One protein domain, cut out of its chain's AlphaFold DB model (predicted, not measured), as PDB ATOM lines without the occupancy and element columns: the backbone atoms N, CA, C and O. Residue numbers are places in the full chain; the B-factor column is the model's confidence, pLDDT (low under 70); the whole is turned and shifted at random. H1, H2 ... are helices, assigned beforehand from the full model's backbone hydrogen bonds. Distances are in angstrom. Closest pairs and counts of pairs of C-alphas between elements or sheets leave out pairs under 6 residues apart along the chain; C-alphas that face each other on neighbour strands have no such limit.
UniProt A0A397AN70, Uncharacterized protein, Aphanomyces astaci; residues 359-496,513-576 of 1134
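This is residues 359 to 496 and 513 to 576 of the 1134 residues of an uncharacterized protein of Aphanomyces astaci (UniProt A0A397AN70). A long, staggered bundle of helices forms a rod, with H5 in its middle, the hairpin of H1 and H2 reaching one end and long H8 the other, where residues 558 to 576 stick out. H4 and H7 pack on H5, H6 packs on H8, and small H3 packs on H2. The printed part has 202 residues with eight named helices, H1 to H8 in chain order, and no named strand: all helix. It is extended, with a radius of gyration of the C-alphas of 26.0 A and spans of 104 by 33 by 28 A.

H1, residues 368 to 380, begins at C-alpha 368 (286.610, 349.572, 419.502). H2, 388 to 421, is 47.9 A long, with a kink of 37 degrees near residue 410. H3 is 431 to 434, H4 442 to 456, H5 461 to 483 (32.8 A), H6 486 to 496 and H7 513 to 525. H8, 534 to 573, is 58.1 A long and ends at C-alpha 573 (349.528, 370.679, 370.043).

H1, H2, H4, H5, H7 and H8 form an up and down bundle, each running against the one before. The hub, H5, touches four helices: H4 (closest C-alphas Gly 449 and Glu 467, 5.1 A), H7 (Cys 482 and Val 514, 5.4 A), H8 (Ser 479 and Val 538, 4.8 A; steep tilt of 38 degrees) and H2 (Val 417 and Thr 473, 6.6 A). H4 and H5 form a hairpin, as do H1 and H2 (Leu 377 and Ser 398, 5.9 A). H3 touches H2 at Ala 416 and Val 434, 5.8 A; H6 touches H8 at Leu 486 and Tyr 546, 6.4 A. Every O i to N i+4 pair is within hydrogen-bond range in H1, H4 and H5; H2 has 26 of 30, H7 6 of 9, H8 35 of 36, and H6 2 of 7, with 7 of 8 O i to N i+3 pairs.

The C-alphas farthest apart, Gly 384 and Thr 576, are 105.2 A apart. Residues 497 to 512 are not printed, and C-alphas 496 and 513 are 21.4 A apart across the cut. Of the links printed whole, none is long. The mean pLDDT of the printed part is 73.8, and 60 residues are under 70, among them 421 to 433, 456 to 467 and 562 to 576.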
ATOM      1  N   PRO A 359     293.724 350.338 420.483       67.00
ATOM      2  CA  PRO A 359     293.608 349.123 419.699       67.00
ATOM      3  C   PRO A 359     293.589 347.892 420.615       67.00
ATOM      4  O   PRO A 359     294.382 347.784 421.555       67.00
ATOM      5  N   VAL A 360     292.656 346.978 420.361       70.88
ATOM      6  CA  VAL A 360     292.546 345.693 421.058       70.88
ATOM      7  C   VAL A 360     293.236 344.641 420.199       70.88
ATOM      8  O   VAL A 360     292.903 344.452 419.032       70.88
ATOM      9  N   VAL A 361     294.235 343.977 420.775       57.78
ATOM     10  CA  VAL A 361     294.952 342.882 420.114       57.78
ATOM     11  C   VAL A 361     294.011 341.665 420.067       57.78
ATOM     12  O   VAL A 361     293.388 341.354 421.079       57.78
ATOM     13  N   ASP A 362     293.898 341.015 418.902       58.62
ATOM     14  CA  ASP A 362     293.058 339.830 418.604       58.62
ATOM     15  C   ASP A 362     291.546 340.044 418.335       58.62
ATOM     16  O   ASP A 362     290.759 339.098 418.425       58.62
ATOM     17  N   SER A 363     291.103 341.242 417.935       63.47
ATOM     18  CA  SER A 363     289.721 341.487 417.467       63.47
ATOM     19  C   SER A 363     289.595 341.647 415.940       63.47
ATOM     20  O   SER A 363     290.549 341.998 415.253       63.47
ATOM     21  N   THR A 364     288.395 341.401 415.386       71.00
ATOM     22  CA  THR A 364     288.104 341.506 413.933       71.00
ATOM     23  C   THR A 364     288.440 342.883 413.351       71.00
ATOM     24  O   THR A 364     288.892 342.976 412.208       71.00
ATOM     25  N   PHE A 365     288.229 343.930 414.150       81.56
ATOM     26  CA  PHE A 365     288.713 345.287 413.918       81.56
ATOM     27  C   PHE A 365     289.610 345.686 415.088       81.56
ATOM     28  O   PHE A 365     289.290 345.358 416.233       81.56
ATOM     29  N   ALA A 366     290.701 346.395 414.818       82.38
ATOM     30  CA  ALA A 366     291.665 346.828 415.818       82.38
ATOM     31  C   ALA A 366     291.057 347.849 416.787       82.38
ATOM     32  O   ALA A 366     291.270 347.745 417.994       82.38
ATOM     33  N   PHE A 367     290.258 348.808 416.307       85.62
ATOM     34  CA  PHE A 367     289.694 349.851 417.166       85.62
ATOM     35  C   PHE A 367     288.264 349.528 417.653       85.62
ATOM     36  O   PHE A 367     287.380 349.177 416.858       85.62
ATOM     37  N   PRO A 368     287.960 349.740 418.953       83.75
ATOM     38  CA  PRO A 368     286.610 349.572 419.502       83.75
ATOM     39  C   PRO A 368     285.554 350.447 418.819       83.75
ATOM     40  O   PRO A 368     284.414 350.017 418.641       83.75
ATOM     41  N   VAL A 369     285.934 351.654 418.387       85.88
ATOM     42  CA  VAL A 369     285.046 352.557 417.639       85.88
ATOM     43  C   VAL A 369     284.703 352.001 416.251       85.88
ATOM     44  O   VAL A 369     283.559 352.130 415.817       85.88
ATOM     45  N   THR A 370     285.636 351.312 415.583       85.88
ATOM     46  CA  THR A 370     285.387 350.606 414.312       85.88
ATOM     47  C   THR A 370     284.424 349.444 414.521       85.88
ATOM     48  O   THR A 370     283.434 349.317 413.803       85.88
ATOM     49  N   THR A 371     284.653 348.648 415.568       85.50
ATOM     50  CA  THR A 371     283.785 347.516 415.932       85.50
ATOM     51  C   THR A 371     282.357 347.978 416.238       85.50
ATOM     52  O   THR A 371     281.388 347.400 415.743       85.50
ATOM     53  N   ALA A 372     282.199 349.049 417.021       84.81
ATOM     54  CA  ALA A 372     280.893 349.624 417.330       84.81
ATOM     55  C   ALA A 372     280.201 350.198 416.083       84.81
ATOM     56  O   ALA A 372     279.005 349.985 415.896       84.81
ATOM     57  N   THR A 373     280.956 350.866 415.206       86.50
ATOM     58  CA  THR A 373     280.451 351.391 413.927       86.50
ATOM     59  C   THR A 373     279.927 350.261 413.043       86.50
ATOM     60  O   THR A 373     278.803 350.342 412.550       86.50
ATOM     61  N   TRP A 374     280.681 349.167 412.907       83.75
ATOM     62  CA  TRP A 374     280.244 347.980 412.171       83.75
ATOM     63  C   TRP A 374     278.967 347.366 412.757       83.75
ATOM     64  O   TRP A 374     278.003 347.135 412.029       83.75
ATOM     65  N   HIS A 375     278.906 347.169 414.078       82.44
ATOM     66  CA  HIS A 375     277.709 346.632 414.729       82.44
ATOM     67  C   HIS A 375     276.476 347.519 414.536       82.44
ATOM     68  O   HIS A 375     275.387 346.995 414.302       82.44
ATOM     69  N   VAL A 376     276.627 348.845 414.599       84.56
ATOM     70  CA  VAL A 376     275.529 349.786 414.332       84.56
ATOM     71  C   VAL A 376     275.058 349.673 412.885       84.56
ATOM     72  O   VAL A 376     273.851 349.624 412.650       84.56
ATOM     73  N   LEU A 377     275.974 349.576 411.919       82.19
ATOM     74  CA  LEU A 377     275.625 349.410 410.508       82.19
ATOM     75  C   LEU A 377     274.878 348.096 410.269       82.19
ATOM     76  O   LEU A 377     273.792 348.117 409.702       82.19
ATOM     77  N   VAL A 378     275.383 346.972 410.776       79.56
ATOM     78  CA  VAL A 378     274.715 345.668 410.637       79.56
ATOM     79  C   VAL A 378     273.346 345.669 411.322       79.56
ATOM     80  O   VAL A 378     272.359 345.249 410.723       79.56
ATOM     81  N   LYS A 379     273.247 346.197 412.550       78.25
ATOM     82  CA  LYS A 379     271.983 346.255 413.300       78.25
ATOM     83  C   LYS A 379     270.962 347.190 412.646       78.25
ATOM     84  O   LYS A 379     269.773 346.897 412.702       78.25
ATOM     85  N   THR A 380     271.406 348.261 411.981       76.69
ATOM     86  CA  THR A 380     270.528 349.155 411.203       76.69
ATOM     87  C   THR A 380     269.807 348.403 410.089       76.69
ATOM     88  O   THR A 380     268.678 348.763 409.787       76.69
ATOM     89  N   TRP A 381     270.427 347.366 409.516       73.19
ATOM     90  CA  TRP A 381     269.898 346.575 408.398       73.19
ATOM     91  C   TRP A 381     269.374 345.189 408.792       73.19
ATOM     92  O   TRP A 381     269.035 344.396 407.918       73.19
ATOM     93  N   ALA A 382     269.296 344.885 410.087       70.56
ATOM     94  CA  ALA A 382     268.823 343.591 410.556       70.56
ATOM     95  C   ALA A 382     267.308 343.407 410.336       70.56
ATOM     96  O   ALA A 382     266.521 344.354 410.483       70.56
ATOM     97  N   ASP A 383     266.905 342.159 410.070       56.16
ATOM     98  CA  ASP A 383     265.510 341.706 410.105       56.16
ATOM     99  C   ASP A 383     264.963 341.944 411.520       56.16
ATOM    100  O   ASP A 383     265.323 341.245 412.468       56.16
ATOM    101  N   GLY A 384     264.181 343.002 411.718       58.28
ATOM    102  CA  GLY A 384     264.002 343.558 413.067       58.28
ATOM    103  C   GLY A 384     263.872 345.075 413.121       58.28
ATOM    104  O   GLY A 384     263.231 345.622 414.015       58.28
ATOM    105  N   VAL A 385     264.553 345.758 412.202       62.75
ATOM    106  CA  VAL A 385     264.857 347.187 412.345       62.75
ATOM    107  C   VAL A 385     264.425 347.973 411.112       62.75
ATOM    108  O   VAL A 385     263.797 349.026 411.260       62.75
ATOM    109  N   VAL A 386     264.663 347.442 409.907       64.25
ATOM    110  CA  VAL A 386     264.269 348.095 408.650       64.25
ATOM    111  C   VAL A 386     262.830 347.762 408.284       64.25
ATOM    112  O   VAL A 386     262.449 346.603 408.121       64.25
ATOM    113  N   LEU A 387     262.037 348.811 408.089       68.69
ATOM    114  CA  LEU A 387     260.737 348.745 407.429       68.69
ATOM    115  C   LEU A 387     260.899 349.181 405.969       68.69
ATOM    116  O   LEU A 387     261.656 350.112 405.694       68.69
ATOM    117  N   ALA A 388     260.166 348.562 405.038       64.19
ATOM    118  CA  ALA A 388     260.250 348.889 403.609       64.19
ATOM    119  C   ALA A 388     260.108 350.402 403.299       64.19
ATOM    120  O   ALA A 388     260.919 350.922 402.531       64.19
ATOM    121  N   PRO A 389     259.195 351.165 403.944       65.00
ATOM    122  CA  PRO A 389     259.107 352.618 403.740       65.00
ATOM    123  C   PRO A 389     260.294 353.415 404.311       65.00
ATOM    124  O   PRO A 389     260.502 354.572 403.954       65.00
ATOM    125  N   LEU A 390     261.082 352.818 405.210       68.56
ATOM    126  CA  LEU A 390     262.197 353.453 405.917       68.56
ATOM    127  C   LEU A 390     263.572 353.064 405.361       68.56
ATOM    128  O   LEU A 390     264.587 353.457 405.936       68.56
ATOM    129  N   VAL A 391     263.642 352.352 404.234       65.81
ATOM    130  CA  VAL A 391     264.913 351.961 403.593       65.81
ATOM    131  C   VAL A 391     265.779 353.186 403.289       65.81
ATOM    132  O   VAL A 391     266.951 353.222 403.656       65.81
ATOM    133  N   ALA A 392     265.198 354.243 402.712       64.50
ATOM    134  CA  ALA A 392     265.925 355.481 402.425       64.50
ATOM    135  C   ALA A 392     266.394 356.199 403.705       64.50
ATOM    136  O   ALA A 392     267.494 356.749 403.753       64.50
ATOM    137  N   ALA A 393     265.587 356.186 404.771       67.50
ATOM    138  CA  ALA A 393     265.965 356.757 406.063       67.50
ATOM    139  C   ALA A 393     267.090 355.955 406.745       67.50
ATOM    140  O   ALA A 393     268.015 356.551 407.294       67.50
ATOM    141  N   SER A 394     267.054 354.625 406.645       70.75
ATOM    142  CA  SER A 394     268.061 353.699 407.185       70.75
ATOM    143  C   SER A 394     269.384 353.788 406.422       70.75
ATOM    144  O   SER A 394     270.456 353.818 407.030       70.75
ATOM    145  N   ALA A 395     269.321 353.959 405.098       68.31
ATOM    146  CA  ALA A 395     270.483 354.254 404.266       68.31
ATOM    147  C   ALA A 395     271.110 355.608 404.614       68.31
ATOM    148  O   ALA A 395     272.316 355.680 404.840       68.31
ATOM    149  N   ARG A 396     270.301 356.672 404.743       74.12
ATOM    150  CA  ARG A 396     270.791 357.987 405.192       74.12
ATOM    151  C   ARG A 396     271.442 357.908 406.572       74.12
ATOM    152  O   ARG A 396     272.506 358.491 406.764       74.12
ATOM    153  N   TYR A 397     270.853 357.169 407.510       80.88
ATOM    154  CA  TYR A 397     271.444 356.963 408.832       80.88
ATOM    155  C   TYR A 397     272.776 356.205 408.759       80.88
ATOM    156  O   TYR A 397     273.750 356.655 409.351       80.88
ATOM    157  N   SER A 398     272.866 355.142 407.954       79.75
ATOM    158  CA  SER A 398     274.117 354.402 407.728       79.75
ATOM    159  C   SER A 398     275.222 355.307 407.172       79.75
ATOM    160  O   SER A 398     276.340 355.318 407.680       79.75
ATOM    161  N   LEU A 399     274.890 356.144 406.182       77.31
ATOM    162  CA  LEU A 399     275.808 357.151 405.638       77.31
ATOM    163  C   LEU A 399     276.193 358.205 406.681       77.31
ATOM    164  O   LEU A 399     277.338 358.642 406.709       77.31
ATOM    165  N   THR A 400     275.265 358.589 407.558       83.88
ATOM    166  CA  THR A 400     275.530 359.537 408.648       83.88
ATOM    167  C   THR A 400     276.507 358.937 409.656       83.88
ATOM    168  O   THR A 400     277.501 359.581 409.983       83.88
ATOM    169  N   VAL A 401     276.291 357.692 410.087       84.94
ATOM    170  CA  VAL A 401     277.193 356.948 410.984       84.94
ATOM    171  C   VAL A 401     278.591 356.835 410.372       84.94
ATOM    172  O   VAL A 401     279.578 357.151 411.035       84.94
ATOM    173  N   LEU A 402     278.681 356.493 409.085       81.25
ATOM    174  CA  LEU A 402     279.949 356.449 408.354       81.25
ATOM    175  C   LEU A 402     280.599 357.831 408.264       81.25
ATOM    176  O   LEU A 402     281.779 357.965 408.558       81.25
ATOM    177  N   SER A 403     279.844 358.884 407.946       80.56
ATOM    178  CA  SER A 403     280.380 360.250 407.893       80.56
ATOM    179  C   SER A 403     280.927 360.720 409.244       80.56
ATOM    180  O   SER A 403     281.973 361.361 409.292       80.56
ATOM    181  N   GLN A 404     280.272 360.349 410.348       84.62
ATOM    182  CA  GLN A 404     280.709 360.679 411.703       84.62
ATOM    183  C   GLN A 404     281.958 359.895 412.105       84.62
ATOM    184  O   GLN A 404     282.832 360.444 412.772       84.62
ATOM    185  N   TYR A 405     282.053 358.628 411.697       85.44
ATOM    186  CA  TYR A 405     283.258 357.820 411.866       85.44
ATOM    187  C   TYR A 405     284.442 358.419 411.089       85.44
ATOM    188  O   TYR A 405     285.534 358.563 411.629       85.44
ATOM    189  N   MET A 406     284.208 358.866 409.853       79.94
ATOM    190  CA  MET A 406     285.225 359.522 409.029       79.94
ATOM    191  C   MET A 406     285.670 360.861 409.606       79.94
ATOM    192  O   MET A 406     286.862 361.137 409.665       79.94
ATOM    193  N   ALA A 407     284.727 361.684 410.069       82.69
ATOM    194  CA  ALA A 407     285.040 362.946 410.731       82.69
ATOM    195  C   ALA A 407     285.858 362.738 412.016       82.69
ATOM    196  O   ALA A 407     286.728 363.545 412.311       82.69
ATOM    197  N   TYR A 408     285.621 361.645 412.750       85.19
ATOM    198  CA  TYR A 408     286.382 361.316 413.956       85.19
ATOM    199  C   TYR A 408     287.867 361.028 413.670       85.19
ATOM    200  O   TYR A 408     288.720 361.408 414.466       85.19
ATOM    201  N   TRP A 409     288.184 360.402 412.532       85.88
ATOM    202  CA  TRP A 409     289.554 360.007 412.179       85.88
ATOM    203  C   TRP A 409     290.270 360.947 411.197       85.88
ATOM    204  O   TRP A 409     291.487 360.838 411.051       85.88
ATOM    205  N   ARG A 410     289.553 361.866 410.532       81.12
ATOM    206  CA  ARG A 410     290.095 362.766 409.497       81.12
ATOM    207  C   ARG A 410     291.236 363.642 410.012       81.12
ATOM    208  O   ARG A 410     292.346 363.523 409.508       81.12
ATOM    209  N   ASP A 411     290.975 364.478 411.016       82.81
ATOM    210  CA  ASP A 411     291.967 365.448 411.500       82.81
ATOM    211  C   ASP A 411     293.206 364.761 412.112       82.81
ATOM    212  O   ASP A 411     294.329 365.153 411.777       82.81
ATOM    213  N   PRO A 412     293.065 363.693 412.934       82.81
ATOM    214  CA  PRO A 412     294.217 362.929 413.413       82.81
ATOM    215  C   PRO A 412     295.052 362.304 412.288       82.81
ATOM    216  O   PRO A 412     296.281 362.315 412.357       82.81
ATOM    217  N   LEU A 413     294.406 361.774 411.241       81.38
ATOM    218  CA  LEU A 413     295.108 361.156 410.118       81.38
ATOM    219  C   LEU A 413     295.819 362.203 409.252       81.38
ATOM    220  O   LEU A 413     296.984 362.014 408.921       81.38
ATOM    221  N   GLU A 414     295.166 363.317 408.913       81.00
ATOM    222  CA  GLU A 414     295.789 364.402 408.141       81.00
ATOM    223  C   GLU A 414     296.991 365.000 408.885       81.00
ATOM    224  O   GLU A 414     298.040 365.233 408.279       81.00
ATOM    225  N   SER A 415     296.883 365.157 410.210       80.38
ATOM    226  CA  SER A 415     298.004 365.562 411.062       80.38
ATOM    227  C   SER A 415     299.161 364.559 410.977       80.38
ATOM    228  O   SER A 415     300.282 364.943 410.636       80.38
ATOM    229  N   ALA A 416     298.889 363.262 411.160       77.25
ATOM    230  CA  ALA A 416     299.894 362.203 411.059       77.25
ATOM    231  C   ALA A 416     300.585 362.158 409.681       77.25
ATOM    232  O   ALA A 416     301.812 362.081 409.603       77.25
ATOM    233  N   VAL A 417     299.820 362.271 408.591       76.75
ATOM    234  CA  VAL A 417     300.337 362.283 407.211       76.75
ATOM    235  C   VAL A 417     301.202 363.520 406.959       76.75
ATOM    236  O   VAL A 417     302.288 363.409 406.392       76.75
ATOM    237  N   SER A 418     300.764 364.698 407.417       76.94
ATOM    238  CA  SER A 418     301.525 365.944 407.265       76.94
ATOM    239  C   SER A 418     302.859 365.916 408.018       76.94
ATOM    240  O   SER A 418     303.861 366.438 407.528       76.94
ATOM    241  N   LEU A 419     302.897 365.265 409.184       74.19
ATOM    242  CA  LEU A 419     304.113 365.099 409.976       74.19
ATOM    243  C   LEU A 419     305.096 364.147 409.293       74.19
ATOM    244  O   LEU A 419     306.290 364.438 409.266       74.19
ATOM    245  N   VAL A 420     304.609 363.061 408.682       71.19
ATOM    246  CA  VAL A 420     305.445 362.147 407.884       71.19
ATOM    247  C   VAL A 420     305.984 362.841 406.629       71.19
ATOM    248  O   VAL A 420     307.172 362.732 406.341       71.19
ATOM    249  N   ALA A 421     305.154 363.611 405.918       67.00
ATOM    250  CA  ALA A 421     305.556 364.313 404.695       67.00
ATOM    251  C   ALA A 421     306.640 365.386 404.924       67.00
ATOM    252  O   ALA A 421     307.426 365.673 404.024       67.00
ATOM    253  N   ASN A 422     306.695 365.968 406.125       65.75
ATOM    254  CA  ASN A 422     307.622 367.046 406.483       65.75
ATOM    255  C   ASN A 422     308.854 366.571 407.285       65.75
ATOM    256  O   ASN A 422     309.657 367.394 407.738       65.75
ATOM    257  N   ALA A 423     309.022 365.264 407.510       56.44
ATOM    258  CA  ALA A 423     310.024 364.748 408.437       56.44
ATOM    259  C   ALA A 423     311.450 364.659 407.852       56.44
ATOM    260  O   ALA A 423     311.729 363.906 406.928       56.44
ATOM    261  N   SER A 424     312.400 365.343 408.507       52.03
ATOM    262  CA  SER A 424     313.858 365.097 408.435       52.03
ATOM    263  C   SER A 424     314.369 364.220 409.605       52.03
ATOM    264  O   SER A 424     315.577 364.012 409.745       52.03
ATOM    265  N   LYS A 425     313.481 363.748 410.494       50.09
ATOM    266  CA  LYS A 425     313.808 363.034 411.746       50.09
ATOM    267  C   LYS A 425     313.239 361.606 411.753       50.09
ATOM    268  O   LYS A 425     312.282 361.314 411.051       50.09
ATOM    269  N   THR A 426     313.824 360.729 412.572       53.50
ATOM    270  CA  THR A 426     313.455 359.309 412.749       53.50
ATOM    271  C   THR A 426     312.002 359.087 413.203       53.50
ATOM    272  O   THR A 426     311.501 359.805 414.066       53.50
ATOM    273  N   ALA A 427     311.374 358.022 412.683       52.53
ATOM    274  CA  ALA A 427     309.942 357.709 412.784       52.53
ATOM    275  C   ALA A 427     309.337 357.659 414.207       52.53
ATOM    276  O   ALA A 427     308.159 357.956 414.383       52.53
ATOM    277  N   ALA A 428     310.128 357.322 415.231       51.72
ATOM    278  CA  ALA A 428     309.627 357.081 416.589       51.72
ATOM    279  C   ALA A 428     309.202 358.348 417.361       51.72
ATOM    280  O   ALA A 428     308.422 358.247 418.300       51.72
ATOM    281  N   THR A 429     309.694 359.537 416.989       57.09
ATOM    282  CA  THR A 429     309.361 360.802 417.682       57.09
ATOM    283  C   THR A 429     308.309 361.644 416.958       57.09
ATOM    284  O   THR A 429     307.919 362.680 417.479       57.09
ATOM    285  N   LEU A 430     307.869 361.235 415.761       63.97
ATOM    286  CA  LEU A 430     306.987 362.034 414.897       63.97
ATOM    287  C   LEU A 430     305.516 362.008 415.336       63.97
ATOM    288  O   LEU A 430     304.819 363.002 415.194       63.97
ATOM    289  N   PHE A 431     305.039 360.887 415.880       67.50
ATOM    290  CA  PHE A 431     303.613 360.684 416.177       67.50
ATOM    291  C   PHE A 431     303.164 361.238 417.540       67.50
ATOM    292  O   PHE A 431     301.970 361.249 417.835       67.50
ATOM    293  N   ALA A 432     304.088 361.755 418.359       65.75
ATOM    294  CA  ALA A 432     303.759 362.400 419.633       65.75
ATOM    295  C   ALA A 432     302.942 363.699 419.450       65.75
ATOM    296  O   ALA A 432     302.138 364.043 420.317       65.75
ATOM    297  N   ASP A 433     303.097 364.367 418.301       65.25
ATOM    298  CA  ASP A 433     302.474 365.661 417.986       65.25
ATOM    299  C   ASP A 433     301.061 365.531 417.363       65.25
ATOM    300  O   ASP A 433     300.378 366.529 417.144       65.25
ATOM    301  N   VAL A 434     300.578 364.304 417.101       71.44
ATOM    302  CA  VAL A 434     299.245 364.035 416.508       71.44
ATOM    303  C   VAL A 434     298.099 364.256 417.513       71.44
ATOM    304  O   VAL A 434     296.949 364.427 417.117       71.44
ATOM    305  N   HIS A 435     298.396 364.286 418.822       68.12
ATOM    306  CA  HIS A 435     297.446 364.566 419.913       68.12
ATOM    307  C   HIS A 435     296.117 363.770 419.867       68.12
ATOM    308  O   HIS A 435     295.082 364.263 420.315       68.12
ATOM    309  N   HIS A 436     296.129 362.515 419.393       79.81
ATOM    310  CA  HIS A 436     294.960 361.626 419.424       79.81
ATOM    311  C   HIS A 436     295.262 360.324 420.190       79.81
ATOM    312  O   HIS A 436     296.190 359.607 419.824       79.81
ATOM    313  N   PRO A 437     294.470 359.942 421.213       71.56
ATOM    314  CA  PRO A 437     294.781 358.806 422.092       71.56
ATOM    315  C   PRO A 437     294.775 357.429 421.404       71.56
ATOM    316  O   PRO A 437     295.217 356.455 422.010       71.56
ATOM    317  N   GLY A 438     294.264 357.343 420.172       73.69
ATOM    318  CA  GLY A 438     294.276 356.135 419.338       73.69
ATOM    319  C   GLY A 438     295.341 356.100 418.227       73.69
ATOM    320  O   GLY A 438     295.395 355.106 417.521       73.69
ATOM    321  N   LEU A 439     296.150 357.150 418.027       77.81
ATOM    322  CA  LEU A 439     297.169 357.214 416.959       77.81
ATOM    323  C   LEU A 439     298.492 357.754 417.511       77.81
ATOM    324  O   LEU A 439     298.778 358.944 417.392       77.81
ATOM    325  N   MET A 440     299.281 356.889 418.151       75.62
ATOM    326  CA  MET A 440     300.520 357.270 418.847       75.62
ATOM    327  C   MET A 440     301.778 356.669 418.209       75.62
ATOM    328  O   MET A 440     302.894 357.031 418.579       75.62
ATOM    329  N   SER A 441     301.612 355.764 417.248       76.31
ATOM    330  CA  SER A 441     302.688 355.065 416.554       76.31
ATOM    331  C   SER A 441     302.355 354.825 415.078       76.31
ATOM    332  O   SER A 441     301.206 354.951 414.653       76.31
ATOM    333  N   CYS A 442     303.362 354.435 414.291       72.12
ATOM    334  CA  CYS A 442     303.152 354.003 412.908       72.12
ATOM    335  C   CYS A 442     302.304 352.721 412.814       72.12
ATOM    336  O   CYS A 442     301.494 352.605 411.898       72.12
ATOM    337  N   ASP A 443     302.428 351.804 413.780       78.06
ATOM    338  CA  ASP A 443     301.613 350.587 413.838       78.06
ATOM    339  C   ASP A 443     300.121 350.905 414.026       78.06
ATOM    340  O   ASP A 443     299.278 350.233 413.433       78.06
ATOM    341  N   ASP A 444     299.776 351.971 414.761       81.12
ATOM    342  CA  ASP A 444     298.382 352.409 414.923       81.12
ATOM    343  C   ASP A 444     297.783 352.919 413.600       81.12
ATOM    344  O   ASP A 444     296.612 352.668 413.309       81.12
ATOM    345  N   VAL A 445     298.589 353.591 412.767       79.75
ATOM    346  CA  VAL A 445     298.182 354.046 411.424       79.75
ATOM    347  C   VAL A 445     297.937 352.848 410.503       79.75
ATOM    348  O   VAL A 445     296.960 352.842 409.755       79.75
ATOM    349  N   TYR A 446     298.772 351.807 410.583       82.25
ATOM    350  CA  TYR A 446     298.569 350.565 409.826       82.25
ATOM    351  C   TYR A 446     297.315 349.815 410.291       82.25
ATOM    352  O   TYR A 446     296.524 349.366 409.462       82.25
ATOM    353  N   CYS A 447     297.080 349.746 411.606       82.69
ATOM    354  CA  CYS A 447     295.862 349.164 412.172       82.69
ATOM    355  C   CYS A 447     294.607 349.920 411.712       82.69
ATOM    356  O   CYS A 447     293.612 349.293 411.352       82.69
ATOM    357  N   LEU A 448     294.661 351.257 411.666       83.06
ATOM    358  CA  LEU A 448     293.558 352.080 411.167       83.06
ATOM    359  C   LEU A 448     293.335 351.848 409.669       83.06
ATOM    360  O   LEU A 448     292.192 351.711 409.247       83.06
ATOM    361  N   GLY A 449     294.403 351.742 408.873       78.94
ATOM    362  CA  GLY A 449     294.331 351.390 407.451       78.94
ATOM    363  C   GLY A 449     293.647 350.039 407.206       78.94
ATOM    364  O   GLY A 449     292.738 349.958 406.383       78.94
ATOM    365  N   SER A 450     294.010 349.006 407.974       80.38
ATOM    366  CA  SER A 450     293.354 347.687 407.941       80.38
ATOM    367  C   SER A 450     291.868 347.767 408.322       80.38
ATOM    368  O   SER A 450     291.010 347.211 407.633       80.38
ATOM    369  N   ASP A 451     291.534 348.496 409.387       82.50
ATOM    370  CA  ASP A 451     290.148 348.711 409.817       82.50
ATOM    371  C   ASP A 451     289.314 349.433 408.748       82.50
ATOM    372  O   ASP A 451     288.184 349.033 408.463       82.50
ATOM    373  N   LEU A 452     289.883 350.468 408.121       78.94
ATOM    374  CA  LEU A 452     289.271 351.212 407.020       78.94
ATOM    375  C   LEU A 452     289.081 350.337 405.779       78.94
ATOM    376  O   LEU A 452     288.024 350.435 405.161       78.94
ATOM    377  N   HIS A 453     290.038 349.467 405.445       74.25
ATOM    378  CA  HIS A 453     289.923 348.514 404.337       74.25
ATOM    379  C   HIS A 453     288.761 347.539 404.566       74.25
ATOM    380  O   HIS A 453     287.859 347.410 403.735       74.25
ATOM    381  N   ARG A 454     288.714 346.912 405.749       73.50
ATOM    382  CA  ARG A 454     287.660 345.955 406.127       73.50
ATOM    383  C   ARG A 454     286.275 346.602 406.172       73.50
ATOM    384  O   ARG A 454     285.297 345.988 405.759       73.50
ATOM    385  N   LEU A 455     286.186 347.852 406.627       73.19
ATOM    386  CA  LEU A 455     284.936 348.620 406.653       73.19
ATOM    387  C   LEU A 455     284.575 349.180 405.257       73.19
ATOM    388  O   LEU A 455     283.400 349.286 404.902       73.19
ATOM    389  N   GLY A 456     285.584 349.482 404.436       62.09
ATOM    390  CA  GLY A 456     285.502 350.004 403.069       62.09
ATOM    391  C   GLY A 456     285.118 348.970 402.007       62.09
ATOM    392  O   GLY A 456     284.515 349.346 400.997       62.09
ATOM    393  N   MET A 457     285.326 347.673 402.271       54.78
ATOM    394  CA  MET A 457     284.774 346.553 401.484       54.78
ATOM    395  C   MET A 457     283.237 346.593 401.350       54.78
ATOM    396  O   MET A 457     282.681 345.921 400.484       54.78
ATOM    397  N   HIS A 458     282.551 347.440 402.129       50.50
ATOM    398  CA  HIS A 458     281.108 347.694 402.053       50.50
ATOM    399  C   HIS A 458     280.712 349.086 401.487       50.50
ATOM    400  O   HIS A 458     279.574 349.520 401.645       50.50
ATOM    401  N   HIS A 459     281.613 349.735 400.733       52.56
ATOM    402  CA  HIS A 459     281.382 350.872 399.815       52.56
ATOM    403  C   HIS A 459     281.025 352.254 400.412       52.56
ATOM    404  O   HIS A 459     279.896 352.728 400.285       52.56
ATOM    405  N   VAL A 460     282.042 353.006 400.866       53.38
ATOM    406  CA  VAL A 460     282.013 354.490 400.886       53.38
ATOM    407  C   VAL A 460     283.331 355.060 400.349       53.38
ATOM    408  O   VAL A 460     284.406 354.734 400.838       53.38
ATOM    409  N   PHE A 461     283.244 355.936 399.341       49.31
ATOM    410  CA  PHE A 461     284.375 356.542 398.612       49.31
ATOM    411  C   PHE A 461     285.426 357.216 399.513       49.31
ATOM    412  O   PHE A 461     286.623 357.109 399.260       49.31
ATOM    413  N   GLU A 462     284.997 357.878 400.589       47.50
ATOM    414  CA  GLU A 462     285.913 358.554 401.514       47.50
ATOM    415  C   GLU A 462     286.752 357.557 402.339       47.50
ATOM    416  O   GLU A 462     287.906 357.856 402.632       47.50
ATOM    417  N   LEU A 463     286.221 356.370 402.686       53.59
ATOM    418  CA  LEU A 463     286.980 355.329 403.406       53.59
ATOM    419  C   LEU A 463     288.140 354.836 402.546       53.59
ATOM    420  O   LEU A 463     289.267 354.786 403.020       53.59
ATOM    421  N   ALA A 464     287.874 354.588 401.259       62.47
ATOM    422  CA  ALA A 464     288.895 354.203 400.289       62.47
ATOM    423  C   ALA A 464     289.958 355.300 400.092       62.47
ATOM    424  O   ALA A 464     291.122 355.006 399.835       62.47
ATOM    425  N   ARG A 465     289.578 356.580 400.228       61.16
ATOM    426  CA  ARG A 465     290.522 357.706 400.189       61.16
ATOM    427  C   ARG A 465     291.417 357.746 401.431       61.16
ATOM    428  O   ARG A 465     292.618 357.951 401.284       61.16
ATOM    429  N   MET A 466     290.862 357.555 402.630       55.00
ATOM    430  CA  MET A 466     291.652 357.504 403.870       55.00
ATOM    431  C   MET A 466     292.542 356.258 403.929       55.00
ATOM    432  O   MET A 466     293.708 356.363 404.296       55.00
ATOM    433  N   GLU A 467     292.029 355.109 403.492       66.31
ATOM    434  CA  GLU A 467     292.787 353.869 403.316       66.31
ATOM    435  C   GLU A 467     293.969 354.077 402.357       66.31
ATOM    436  O   GLU A 467     295.113 353.810 402.719       66.31
ATOM    437  N   ARG A 468     293.719 354.640 401.163       73.56
ATOM    438  CA  ARG A 468     294.776 354.993 400.204       73.56
ATOM    439  C   ARG A 468     295.817 355.922 400.825       73.56
ATOM    440  O   ARG A 468     296.999 355.654 400.700       73.56
ATOM    441  N   SER A 469     295.396 356.943 401.571       69.50
ATOM    442  CA  SER A 469     296.331 357.843 402.259       69.50
ATOM    443  C   SER A 469     297.217 357.118 403.282       69.50
ATOM    444  O   SER A 469     298.380 357.488 403.447       69.50
ATOM    445  N   CYS A 470     296.699 356.093 403.968       71.81
ATOM    446  CA  CYS A 470     297.492 355.268 404.885       71.81
ATOM    447  C   CYS A 470     298.552 354.464 404.118       71.81
ATOM    448  O   CYS A 470     299.716 354.435 404.522       71.81
ATOM    449  N   TRP A 471     298.175 353.865 402.985       81.00
ATOM    450  CA  TRP A 471     299.085 353.075 402.153       81.00
ATOM    451  C   TRP A 471     300.109 353.924 401.389       81.00
ATOM    452  O   TRP A 471     301.270 353.530 401.313       81.00
ATOM    453  N   ASP A 472     299.736 355.114 400.920       77.81
ATOM    454  CA  ASP A 472     300.661 356.096 400.340       77.81
ATOM    455  C   ASP A 472     301.728 356.510 401.369       77.81
ATOM    456  O   ASP A 472     302.923 356.553 401.077       77.81
ATOM    457  N   THR A 473     301.315 356.737 402.621       73.12
ATOM    458  CA  THR A 473     302.236 357.067 403.723       73.12
ATOM    459  C   THR A 473     303.161 355.894 404.047       73.12
ATOM    460  O   THR A 473     304.364 356.081 404.240       73.12
ATOM    461  N   ALA A 474     302.633 354.666 404.059       76.69
ATOM    462  CA  ALA A 474     303.439 353.462 404.222       76.69
ATOM    463  C   ALA A 474     304.465 353.298 403.084       76.69
ATOM    464  O   ALA A 474     305.614 352.950 403.352       76.69
ATOM    465  N   ALA A 475     304.092 353.614 401.839       81.75
ATOM    466  CA  ALA A 475     304.996 353.566 400.690       81.75
ATOM    467  C   ALA A 475     306.179 354.539 400.843       81.75
ATOM    468  O   ALA A 475     307.324 354.168 400.576       81.75
ATOM    469  N   VAL A 476     305.935 355.755 401.340       78.94
ATOM    470  CA  VAL A 476     307.003 356.731 401.625       78.94
ATOM    471  C   VAL A 476     307.948 356.208 402.709       78.94
ATOM    472  O   VAL A 476     309.160 356.160 402.493       78.94
ATOM    473  N   LEU A 477     307.403 355.750 403.841       77.75
ATOM    474  CA  LEU A 477     308.193 355.262 404.979       77.75
ATOM    475  C   LEU A 477     309.059 354.046 404.611       77.75
ATOM    476  O   LEU A 477     310.241 354.000 404.947       77.75
ATOM    477  N   VAL A 478     308.494 353.079 403.883       83.88
ATOM    478  CA  VAL A 478     309.223 351.879 403.439       83.88
ATOM    479  C   VAL A 478     310.277 352.248 402.388       83.88
ATOM    480  O   VAL A 478     311.390 351.725 402.423       83.88
ATOM    481  N   SER A 479     309.975 353.183 401.478       83.00
ATOM    482  CA  SER A 479     310.947 353.670 400.491       83.00
ATOM    483  C   SER A 479     312.151 354.344 401.150       83.00
ATOM    484  O   SER A 479     313.282 354.121 400.717       83.00
ATOM    485  N   ASP A 480     311.950 355.119 402.215       79.50
ATOM    486  CA  ASP A 480     313.052 355.762 402.933       79.50
ATOM    487  C   ASP A 480     313.970 354.757 403.638       79.50
ATOM    488  O   ASP A 480     315.191 354.932 403.617       79.50
ATOM    489  N   GLU A 481     313.433 353.655 404.169       80.75
ATOM    490  CA  GLU A 481     314.257 352.548 404.676       80.75
ATOM    491  C   GLU A 481     315.065 351.870 403.555       80.75
ATOM    492  O   GLU A 481     316.260 351.614 403.730       80.75
ATOM    493  N   CYS A 482     314.476 351.663 402.371       84.12
ATOM    494  CA  CYS A 482     315.188 351.132 401.200       84.12
ATOM    495  C   CYS A 482     316.313 352.076 400.720       84.12
ATOM    496  O   CYS A 482     317.410 351.628 400.365       84.12
ATOM    497  N   LYS A 483     316.091 353.400 400.748       83.31
ATOM    498  CA  LYS A 483     317.072 354.415 400.312       83.31
ATOM    499  C   LYS A 483     318.328 354.465 401.180       83.31
ATOM    500  O   LYS A 483     319.390 354.816 400.665       83.31
ATOM    501  N   LYS A 484     318.261 354.084 402.462       82.44
ATOM    502  CA  LYS A 484     319.428 354.091 403.373       82.44
ATOM    503  C   LYS A 484     320.583 353.215 402.884       82.44
ATOM    504  O   LYS A 484     321.733 353.480 403.229       82.44
ATOM    505  N   VAL A 485     320.300 352.204 402.062       81.88
ATOM    506  CA  VAL A 485     321.303 351.286 401.501       81.88
ATOM    507  C   VAL A 485     321.990 351.873 400.254       81.88
ATOM    508  O   VAL A 485     323.143 351.542 399.980       81.88
ATOM    509  N   LEU A 486     321.337 352.800 399.535       82.25
ATOM    510  CA  LEU A 486     321.774 353.331 398.231       82.25
ATOM    511  C   LEU A 486     323.147 354.040 398.184       82.25
ATOM    512  O   LEU A 486     323.803 353.951 397.142       82.25
ATOM    513  N   PRO A 487     323.649 354.718 399.239       81.00
ATOM    514  CA  PRO A 487     324.953 355.389 399.190       81.00
ATOM    515  C   PRO A 487     326.146 354.475 398.861       81.00
ATOM    516  O   PRO A 487     327.173 354.963 398.378       81.00
ATOM    517  N   ALA A 488     326.022 353.158 399.056       77.50
ATOM    518  CA  ALA A 488     327.070 352.191 398.733       77.50
ATOM    519  C   ALA A 488     327.412 352.125 397.228       77.50
ATOM    520  O   ALA A 488     328.540 351.759 396.889       77.50
ATOM    521  N   VAL A 489     326.527 352.582 396.325       79.00
ATOM    522  CA  VAL A 489     326.796 352.709 394.871       79.00
ATOM    523  C   VAL A 489     328.054 353.534 394.585       79.00
ATOM    524  O   VAL A 489     328.803 353.238 393.655       79.00
ATOM    525  N   ARG A 490     328.358 354.537 395.418       75.56
ATOM    526  CA  ARG A 490     329.527 355.414 395.232       75.56
ATOM    527  C   ARG A 490     330.862 354.673 395.339       75.56
ATOM    528  O   ARG A 490     331.859 355.123 394.779       75.56
ATOM    529  N   THR A 491     330.885 353.523 396.011       77.62
ATOM    530  CA  THR A 491     332.096 352.705 396.170       77.62
ATOM    531  C   THR A 491     332.510 351.990 394.879       77.62
ATOM    532  O   THR A 491     333.683 351.651 394.724       77.62
ATOM    533  N   ILE A 492     331.594 351.834 393.912       77.94
ATOM    534  CA  ILE A 492     331.828 351.113 392.650       77.94
ATOM    535  C   ILE A 492     332.913 351.796 391.808       77.94
ATOM    536  O   ILE A 492     333.794 351.120 391.279       77.94
ATOM    537  N   LYS A 493     332.921 353.136 391.732       74.25
ATOM    538  CA  LYS A 493     333.931 353.892 390.965       74.25
ATOM    539  C   LYS A 493     335.354 353.548 391.415       74.25
ATOM    540  O   LYS A 493     336.202 353.257 390.577       74.25
ATOM    541  N   GLY A 494     335.599 353.501 392.725       71.31
ATOM    542  CA  GLY A 494     336.913 353.157 393.280       71.31
ATOM    543  C   GLY A 494     337.326 351.700 393.045       71.31
ATOM    544  O   GLY A 494     338.515 351.405 392.984       71.31
ATOM    545  N   GLN A 495     336.370 350.784 392.868       72.38
ATOM    546  CA  GLN A 495     336.664 349.366 392.639       72.38
ATOM    547  C   GLN A 495     337.177 349.063 391.226       72.38
ATOM    548  O   GLN A 495     337.914 348.084 391.072       72.38
ATOM    549  N   TYR A 496     336.783 349.861 390.229       71.38
ATOM    550  CA  TYR A 496     337.130 349.663 388.815       71.38
ATOM    551  C   TYR A 496     338.137 350.691 388.281       71.38
ATOM    552  O   TYR A 496     338.771 350.463 387.251       71.38
ATOM    553  N   THR A 513     319.638 343.321 398.894       83.06
ATOM    554  CA  THR A 513     319.831 344.087 400.134       83.06
ATOM    555  C   THR A 513     318.963 345.349 400.153       83.06
ATOM    556  O   THR A 513     318.474 345.737 401.212       83.06
ATOM    557  N   VAL A 514     318.750 345.971 398.987       84.81
ATOM    558  CA  VAL A 514     317.915 347.173 398.826       84.81
ATOM    559  C   VAL A 514     316.422 346.852 398.960       84.81
ATOM    560  O   VAL A 514     315.693 347.663 399.520       84.81
ATOM    561  N   THR A 515     315.955 345.686 398.496       86.81
ATOM    562  CA  THR A 515     314.522 345.320 398.542       86.81
ATOM    563  C   THR A 515     314.072 344.680 399.856       86.81
ATOM    564  O   THR A 515     312.874 344.630 400.120       86.81
ATOM    565  N   ARG A 516     315.000 344.247 400.718       86.81
ATOM    566  CA  ARG A 516     314.689 343.542 401.974       86.81
ATOM    567  C   ARG A 516     313.649 344.243 402.876       86.81
ATOM    568  O   ARG A 516     312.751 343.545 403.342       86.81
ATOM    569  N   PRO A 517     313.695 345.572 403.118       87.12
ATOM    570  CA  PRO A 517     312.682 346.240 403.946       87.12
ATOM    571  C   PRO A 517     311.260 346.150 403.365       87.12
ATOM    572  O   PRO A 517     310.289 346.043 404.109       87.12
ATOM    573  N   LEU A 518     311.133 346.154 402.032       86.56
ATOM    574  CA  LEU A 518     309.854 345.968 401.347       86.56
ATOM    575  C   LEU A 518     309.355 344.523 401.483       86.56
ATOM    576  O   LEU A 518     308.169 344.309 401.727       86.56
ATOM    577  N   ASP A 519     310.250 343.540 401.370       85.25
ATOM    578  CA  ASP A 519     309.902 342.123 401.520       85.25
ATOM    579  C   ASP A 519     309.398 341.804 402.940       85.25
ATOM    580  O   ASP A 519     308.384 341.122 403.099       85.25
ATOM    581  N   GLU A 520     310.045 342.354 403.973       86.88
ATOM    582  CA  GLU A 520     309.628 342.218 405.378       86.88
ATOM    583  C   GLU A 520     308.267 342.887 405.648       86.88
ATOM    584  O   GLU A 520     307.422 342.319 406.345       86.88
ATOM    585  N   PHE A 521     308.010 344.055 405.050       84.62
ATOM    586  CA  PHE A 521     306.720 344.746 405.157       84.62
ATOM    587  C   PHE A 521     305.586 343.962 404.480       84.62
ATOM    588  O   PHE A 521     304.526 343.742 405.074       84.62
ATOM    589  N   LEU A 522     305.814 343.485 403.251       84.44
ATOM    590  CA  LEU A 522     304.831 342.696 402.507       84.44
ATOM    591  C   LEU A 522     304.584 341.328 403.152       84.44
ATOM    592  O   LEU A 522     303.487 340.799 403.029       84.44
ATOM    593  N   ALA A 523     305.548 340.747 403.865       84.25
ATOM    594  CA  ALA A 523     305.314 339.505 404.601       84.25
ATOM    595  C   ALA A 523     304.241 339.661 405.696       84.25
ATOM    596  O   ALA A 523     303.524 338.704 405.979       84.25
ATOM    597  N   LYS A 524     304.114 340.856 406.289       81.94
ATOM    598  CA  LYS A 524     303.176 341.137 407.386       81.94
ATOM    599  C   LYS A 524     301.812 341.655 406.911       81.94
ATOM    600  O   LYS A 524     300.812 341.301 407.518       81.94
ATOM    601  N   TRP A 525     301.766 342.460 405.846       79.31
ATOM    602  CA  TRP A 525     300.565 343.234 405.476       79.31
ATOM    603  C   TRP A 525     300.012 342.953 404.070       79.31
ATOM    604  O   TRP A 525     299.102 343.643 403.619       79.31
ATOM    605  N   ARG A 526     300.545 341.962 403.339       76.94
ATOM    606  CA  ARG A 526     300.179 341.706 401.928       76.94
ATOM    607  C   ARG A 526     298.679 341.533 401.688       76.94
ATOM    608  O   ARG A 526     298.209 341.976 400.645       76.94
ATOM    609  N   GLU A 527     297.955 340.881 402.592       72.44
ATOM    610  CA  GLU A 527     296.513 340.662 402.418       72.44
ATOM    611  C   GLU A 527     295.700 341.944 402.654       72.44
ATOM    612  O   GLU A 527     294.777 342.214 401.890       72.44
ATOM    613  N   ASP A 528     296.089 342.779 403.626       70.31
ATOM    614  CA  ASP A 528     295.377 344.021 403.962       70.31
ATOM    615  C   ASP A 528     295.694 345.186 402.992       70.31
ATOM    616  O   ASP A 528     294.882 346.095 402.836       70.31
ATOM    617  N   VAL A 529     296.844 345.161 402.297       70.69
ATOM    618  CA  VAL A 529     297.225 346.157 401.263       70.69
ATOM    619  C   VAL A 529     296.347 346.048 399.999       70.69
ATOM    620  O   VAL A 529     296.214 347.010 399.234       70.69
ATOM    621  N   GLY A 530     295.733 344.884 399.764       68.75
ATOM    622  CA  GLY A 530     294.799 344.663 398.659       68.75
ATOM    623  C   GLY A 530     295.380 345.017 397.281       68.75
ATOM    624  O   GLY A 530     296.426 344.513 396.876       68.75
ATOM    625  N   THR A 531     294.686 345.879 396.527       67.06
ATOM    626  CA  THR A 531     295.072 346.293 395.159       67.06
ATOM    627  C   THR A 531     295.946 347.554 395.106       67.06
ATOM    628  O   THR A 531     296.114 348.126 394.026       67.06
ATOM    629  N   HIS A 532     296.447 348.061 396.238       73.50
ATOM    630  CA  HIS A 532     297.247 349.290 396.252       73.50
ATOM    631  C   HIS A 532     298.590 349.099 395.521       73.50
ATOM    632  O   HIS A 532     299.278 348.107 395.774       73.50
ATOM    633  N   PRO A 533     299.045 350.050 394.681       80.69
ATOM    634  CA  PRO A 533     300.336 349.965 393.989       80.69
ATOM    635  C   PRO A 533     301.557 350.200 394.904       80.69
ATOM    636  O   PRO A 533     302.626 350.549 394.415       80.69
ATOM    637  N   LEU A 534     301.452 349.931 396.215       84.19
ATOM    638  CA  LEU A 534     302.475 350.252 397.222       84.19
ATOM    639  C   LEU A 534     303.859 349.710 396.843       84.19
ATOM    640  O   LEU A 534     304.847 350.435 396.899       84.19
ATOM    641  N   ALA A 535     303.940 348.449 396.411       82.75
ATOM    642  CA  ALA A 535     305.209 347.847 396.005       82.75
ATOM    643  C   ALA A 535     305.817 348.545 394.775       82.75
ATOM    644  O   ALA A 535     307.028 348.738 394.711       82.75
ATOM    645  N   SER A 536     304.977 348.958 393.819       83.44
ATOM    646  CA  SER A 536     305.411 349.700 392.634       83.44
ATOM    647  C   SER A 536     305.920 351.090 393.010       83.44
ATOM    648  O   SER A 536     306.966 351.503 392.519       83.44
ATOM    649  N   ASP A 537     305.231 351.785 393.914       82.56
ATOM    650  CA  ASP A 537     305.578 353.147 394.329       82.56
ATOM    651  C   ASP A 537     306.872 353.177 395.154       82.56
ATOM    652  O   ASP A 537     307.762 354.000 394.903       82.56
ATOM    653  N   VAL A 538     307.035 352.220 396.078       86.31
ATOM    654  CA  VAL A 538     308.276 352.019 396.844       86.31
ATOM    655  C   VAL A 538     309.444 351.744 395.902       86.31
ATOM    656  O   VAL A 538     310.504 352.366 396.033       86.31
ATOM    657  N   LEU A 539     309.273 350.824 394.946       85.81
ATOM    658  CA  LEU A 539     310.329 350.469 394.001       85.81
ATOM    659  C   LEU A 539     310.652 351.630 393.062       85.81
ATOM    660  O   LEU A 539     311.826 351.953 392.932       85.81
ATOM    661  N   SER A 540     309.660 352.304 392.475       85.19
ATOM    662  CA  SER A 540     309.879 353.450 391.578       85.19
ATOM    663  C   SER A 540     310.682 354.546 392.271       85.19
ATOM    664  O   SER A 540     311.740 354.936 391.788       85.19
ATOM    665  N   THR A 541     310.255 354.961 393.465       84.44
ATOM    666  CA  THR A 541     310.918 356.032 394.225       84.44
ATOM    667  C   THR A 541     312.357 355.658 394.608       84.44
ATOM    668  O   THR A 541     313.276 356.489 394.584       84.44
ATOM    669  N   THR A 542     312.584 354.385 394.946       86.38
ATOM    670  CA  THR A 542     313.920 353.860 395.262       86.38
ATOM    671  C   THR A 542     314.797 353.771 394.005       86.38
ATOM    672  O   THR A 542     315.980 354.114 394.057       86.38
ATOM    673  N   MET A 543     314.229 353.368 392.864       84.94
ATOM    674  CA  MET A 543     314.927 353.258 391.578       84.94
ATOM    675  C   MET A 543     315.284 354.624 390.991       84.94
ATOM    676  O   MET A 543     316.391 354.773 390.484       84.94
ATOM    677  N   ASP A 544     314.427 355.636 391.128       84.94
ATOM    678  CA  ASP A 544     314.728 357.012 390.713       84.94
ATOM    679  C   ASP A 544     315.906 357.585 391.512       84.94
ATOM    680  O   ASP A 544     316.844 358.168 390.957       84.94
ATOM    681  N   SER A 545     315.914 357.333 392.825       83.62
ATOM    682  CA  SER A 545     317.021 357.717 393.708       83.62
ATOM    683  C   SER A 545     318.323 356.996 393.329       83.62
ATOM    684  O   SER A 545     319.396 357.606 393.304       83.62
ATOM    685  N   TYR A 546     318.242 355.706 392.982       86.19
ATOM    686  CA  TYR A 546     319.378 354.935 392.469       86.19
ATOM    687  C   TYR A 546     319.872 355.467 391.117       86.19
ATOM    688  O   TYR A 546     321.076 355.644 390.938       86.19
ATOM    689  N   ALA A 547     318.965 355.765 390.183       85.00
ATOM    690  CA  ALA A 547     319.289 356.287 388.861       85.00
ATOM    691  C   ALA A 547     320.016 357.633 388.960       85.00
ATOM    692  O   ALA A 547     321.038 357.818 388.299       85.00
ATOM    693  N   SER A 548     319.561 358.532 389.840       85.50
ATOM    694  CA  SER A 548     320.258 359.792 390.119       85.50
ATOM    695  C   SER A 548     321.667 359.547 390.663       85.50
ATOM    696  O   SER A 548     322.635 360.102 390.142       85.50
ATOM    697  N   ALA A 549     321.812 358.669 391.661       83.75
ATOM    698  CA  ALA A 549     323.118 358.343 392.233       83.75
ATOM    699  C   ALA A 549     324.072 357.698 391.207       83.75
ATOM    700  O   ALA A 549     325.275 357.965 391.228       83.75
ATOM    701  N   ALA A 550     323.547 356.871 390.298       83.62
ATOM    702  CA  ALA A 550     324.306 356.249 389.217       83.62
ATOM    703  C   ALA A 550     324.708 357.260 388.128       83.62
ATOM    704  O   ALA A 550     325.848 357.238 387.667       83.62
ATOM    705  N   LEU A 551     323.815 358.179 387.751       85.56
ATOM    706  CA  LEU A 551     324.097 359.268 386.807       85.56
ATOM    707  C   LEU A 551     325.205 360.189 387.319       85.56
ATOM    708  O   LEU A 551     326.112 360.527 386.560       85.56
ATOM    709  N   ASP A 552     325.175 360.552 388.601       83.00
ATOM    710  CA  ASP A 552     326.224 361.369 389.217       83.00
ATOM    711  C   ASP A 552     327.573 360.636 389.243       83.00
ATOM    712  O   ASP A 552     328.621 361.227 388.966       83.00
ATOM    713  N   LEU A 553     327.557 359.324 389.511       84.31
ATOM    714  CA  LEU A 553     328.752 358.481 389.446       84.31
ATOM    715  C   LEU A 553     329.346 358.450 388.030       84.31
ATOM    716  O   LEU A 553     330.561 358.595 387.876       84.31
ATOM    717  N   LEU A 554     328.495 358.283 387.010       81.75
ATOM    718  CA  LEU A 554     328.887 358.243 385.601       81.75
ATOM    719  C   LEU A 554     329.434 359.589 385.129       81.75
ATOM    720  O   LEU A 554     330.523 359.608 384.562       81.75
ATOM    721  N   LYS A 555     328.761 360.706 385.435       82.19
ATOM    722  CA  LYS A 555     329.259 362.063 385.137       82.19
ATOM    723  C   LYS A 555     330.643 362.294 385.736       82.19
ATOM    724  O   LYS A 555     331.573 362.711 385.051       82.19
ATOM    725  N   SER A 556     330.813 361.920 387.003       81.31
ATOM    726  CA  SER A 556     332.098 362.037 387.693       81.31
ATOM    727  C   SER A 556     333.193 361.138 387.091       81.31
ATOM    728  O   SER A 556     334.386 361.415 387.251       81.31
ATOM    729  N   ALA A 557     332.830 360.023 386.452       77.69
ATOM    730  CA  ALA A 557     333.770 359.169 385.728       77.69
ATOM    731  C   ALA A 557     334.119 359.749 384.345       77.69
ATOM    732  O   ALA A 557     335.299 359.794 383.995       77.69
ATOM    733  N   THR A 558     333.136 360.263 383.599       76.56
ATOM    734  CA  THR A 558     333.344 360.862 382.269       76.56
ATOM    735  C   THR A 558     334.166 362.145 382.332       76.56
ATOM    736  O   THR A 558     335.110 362.292 381.562       76.56
ATOM    737  N   GLU A 559     333.896 363.032 383.294       77.75
ATOM    738  CA  GLU A 559     334.669 364.270 383.494       77.75
ATOM    739  C   GLU A 559     336.150 363.975 383.780       77.75
ATOM    740  O   GLU A 559     337.052 364.661 383.290       77.75
ATOM    741  N   LEU A 560     336.420 362.911 384.543       75.12
ATOM    742  CA  LEU A 560     337.779 362.464 384.829       75.12
ATOM    743  C   LEU A 560     338.481 361.954 383.557       75.12
ATOM    744  O   LEU A 560     339.645 362.290 383.323       75.12
ATOM    745  N   GLU A 561     337.792 361.171 382.723       72.50
ATOM    746  CA  GLU A 561     338.336 360.702 381.443       72.50
ATOM    747  C   GLU A 561     338.594 361.842 380.451       72.50
ATOM    748  O   GLU A 561     339.637 361.865 379.788       72.50
ATOM    749  N   GLU A 562     337.672 362.796 380.344       69.88
ATOM    750  CA  GLU A 562     337.805 363.970 379.477       69.88
ATOM    751  C   GLU A 562     338.957 364.870 379.919       69.88
ATOM    752  O   GLU A 562     339.759 365.297 379.084       69.88
ATOM    753  N   SER A 563     339.128 365.076 381.228       63.59
ATOM    754  CA  SER A 563     340.267 365.809 381.794       63.59
ATOM    755  C   SER A 563     341.610 365.161 381.428       63.59
ATOM    756  O   SER A 563     342.558 365.843 381.014       63.59
ATOM    757  N   LEU A 564     341.694 363.826 381.495       61.25
ATOM    758  CA  LEU A 564     342.891 363.068 381.111       61.25
ATOM    759  C   LEU A 564     343.169 363.139 379.600       61.25
ATOM    760  O   LEU A 564     344.326 363.305 379.195       61.25
ATOM    761  N   LYS A 565     342.130 363.060 378.757       58.53
ATOM    762  CA  LYS A 565     342.239 363.210 377.292       58.53
ATOM    763  C   LYS A 565     342.660 364.631 376.899       58.53
ATOM    764  O   LYS A 565     343.573 364.788 376.088       58.53
ATOM    765  N   SER A 566     342.072 365.652 377.523       50.12
ATOM    766  CA  SER A 566     342.386 367.069 377.295       50.12
ATOM    767  C   SER A 566     343.850 367.389 377.615       50.12
ATOM    768  O   SER A 566     344.578 367.886 376.752       50.12
ATOM    769  N   ARG A 567     344.355 366.968 378.786       48.91
ATOM    770  CA  ARG A 567     345.780 367.121 379.150       48.91
ATOM    771  C   ARG A 567     346.735 366.441 378.170       48.91
ATOM    772  O   ARG A 567     347.835 366.945 377.932       48.91
ATOM    773  N   LYS A 568     346.345 365.291 377.612       48.41
ATOM    774  CA  LYS A 568     347.150 364.566 376.618       48.41
ATOM    775  C   LYS A 568     347.195 365.309 375.277       48.41
ATOM    776  O   LYS A 568     348.271 365.405 374.692       48.41
ATOM    777  N   ASN A 569     346.073 365.876 374.834       47.34
ATOM    778  CA  ASN A 569     345.970 366.628 373.577       47.34
ATOM    779  C   ASN A 569     346.648 368.005 373.653       47.34
ATOM    780  O   ASN A 569     347.374 368.383 372.731       47.34
ATOM    781  N   GLN A 570     346.515 368.714 374.778       43.41
ATOM    782  CA  GLN A 570     347.164 370.010 375.010       43.41
ATOM    783  C   GLN A 570     348.701 369.895 374.980       43.41
ATOM    784  O   GLN A 570     349.384 370.722 374.377       43.41
ATOM    785  N   ARG A 571     349.258 368.802 375.528       47.47
ATOM    786  CA  ARG A 571     350.696 368.475 375.433       47.47
ATOM    787  C   ARG A 571     351.176 368.146 374.013       47.47
ATOM    788  O   ARG A 571     352.382 368.192 373.772       47.47
ATOM    789  N   LEU A 572     350.277 367.772 373.100       49.19
ATOM    790  CA  LEU A 572     350.614 367.360 371.735       49.19
ATOM    791  C   LEU A 572     350.576 368.542 370.747       49.19
ATOM    792  O   LEU A 572     351.461 368.638 369.900       49.19
ATOM    793  N   MET A 573     349.618 369.471 370.886       45.28
ATOM    794  CA  MET A 573     349.528 370.679 370.043       45.28
ATOM    795  C   MET A 573     350.707 371.640 370.238       45.28
ATOM    796  O   MET A 573     351.207 372.177 369.256       45.28
ATOM    797  N   MET A 574     351.226 371.791 371.462       48.69
ATOM    798  CA  MET A 574     352.382 372.664 371.730       48.69
ATOM    799  C   MET A 574     353.721 372.161 371.150       48.69
ATOM    800  O   MET A 574     354.737 372.836 371.289       48.69
ATOM    801  N   LYS A 575     353.756 370.985 370.504       51.66
ATOM    802  CA  LYS A 575     354.969 370.413 369.887       51.66
ATOM    803  C   LYS A 575     355.060 370.590 368.362       51.66
ATOM    804  O   LYS A 575     356.096 370.242 367.804       51.66
ATOM    805  N   THR A 576     354.022 371.094 367.683       56.97
ATOM    806  CA  THR A 576     354.019 371.255 366.209       56.97
ATOM    807  C   THR A 576     354.250 372.725 365.835       56.97
ATOM    808  O   THR A 576     353.521 373.574 366.346       56.97
TER     809      THR A 576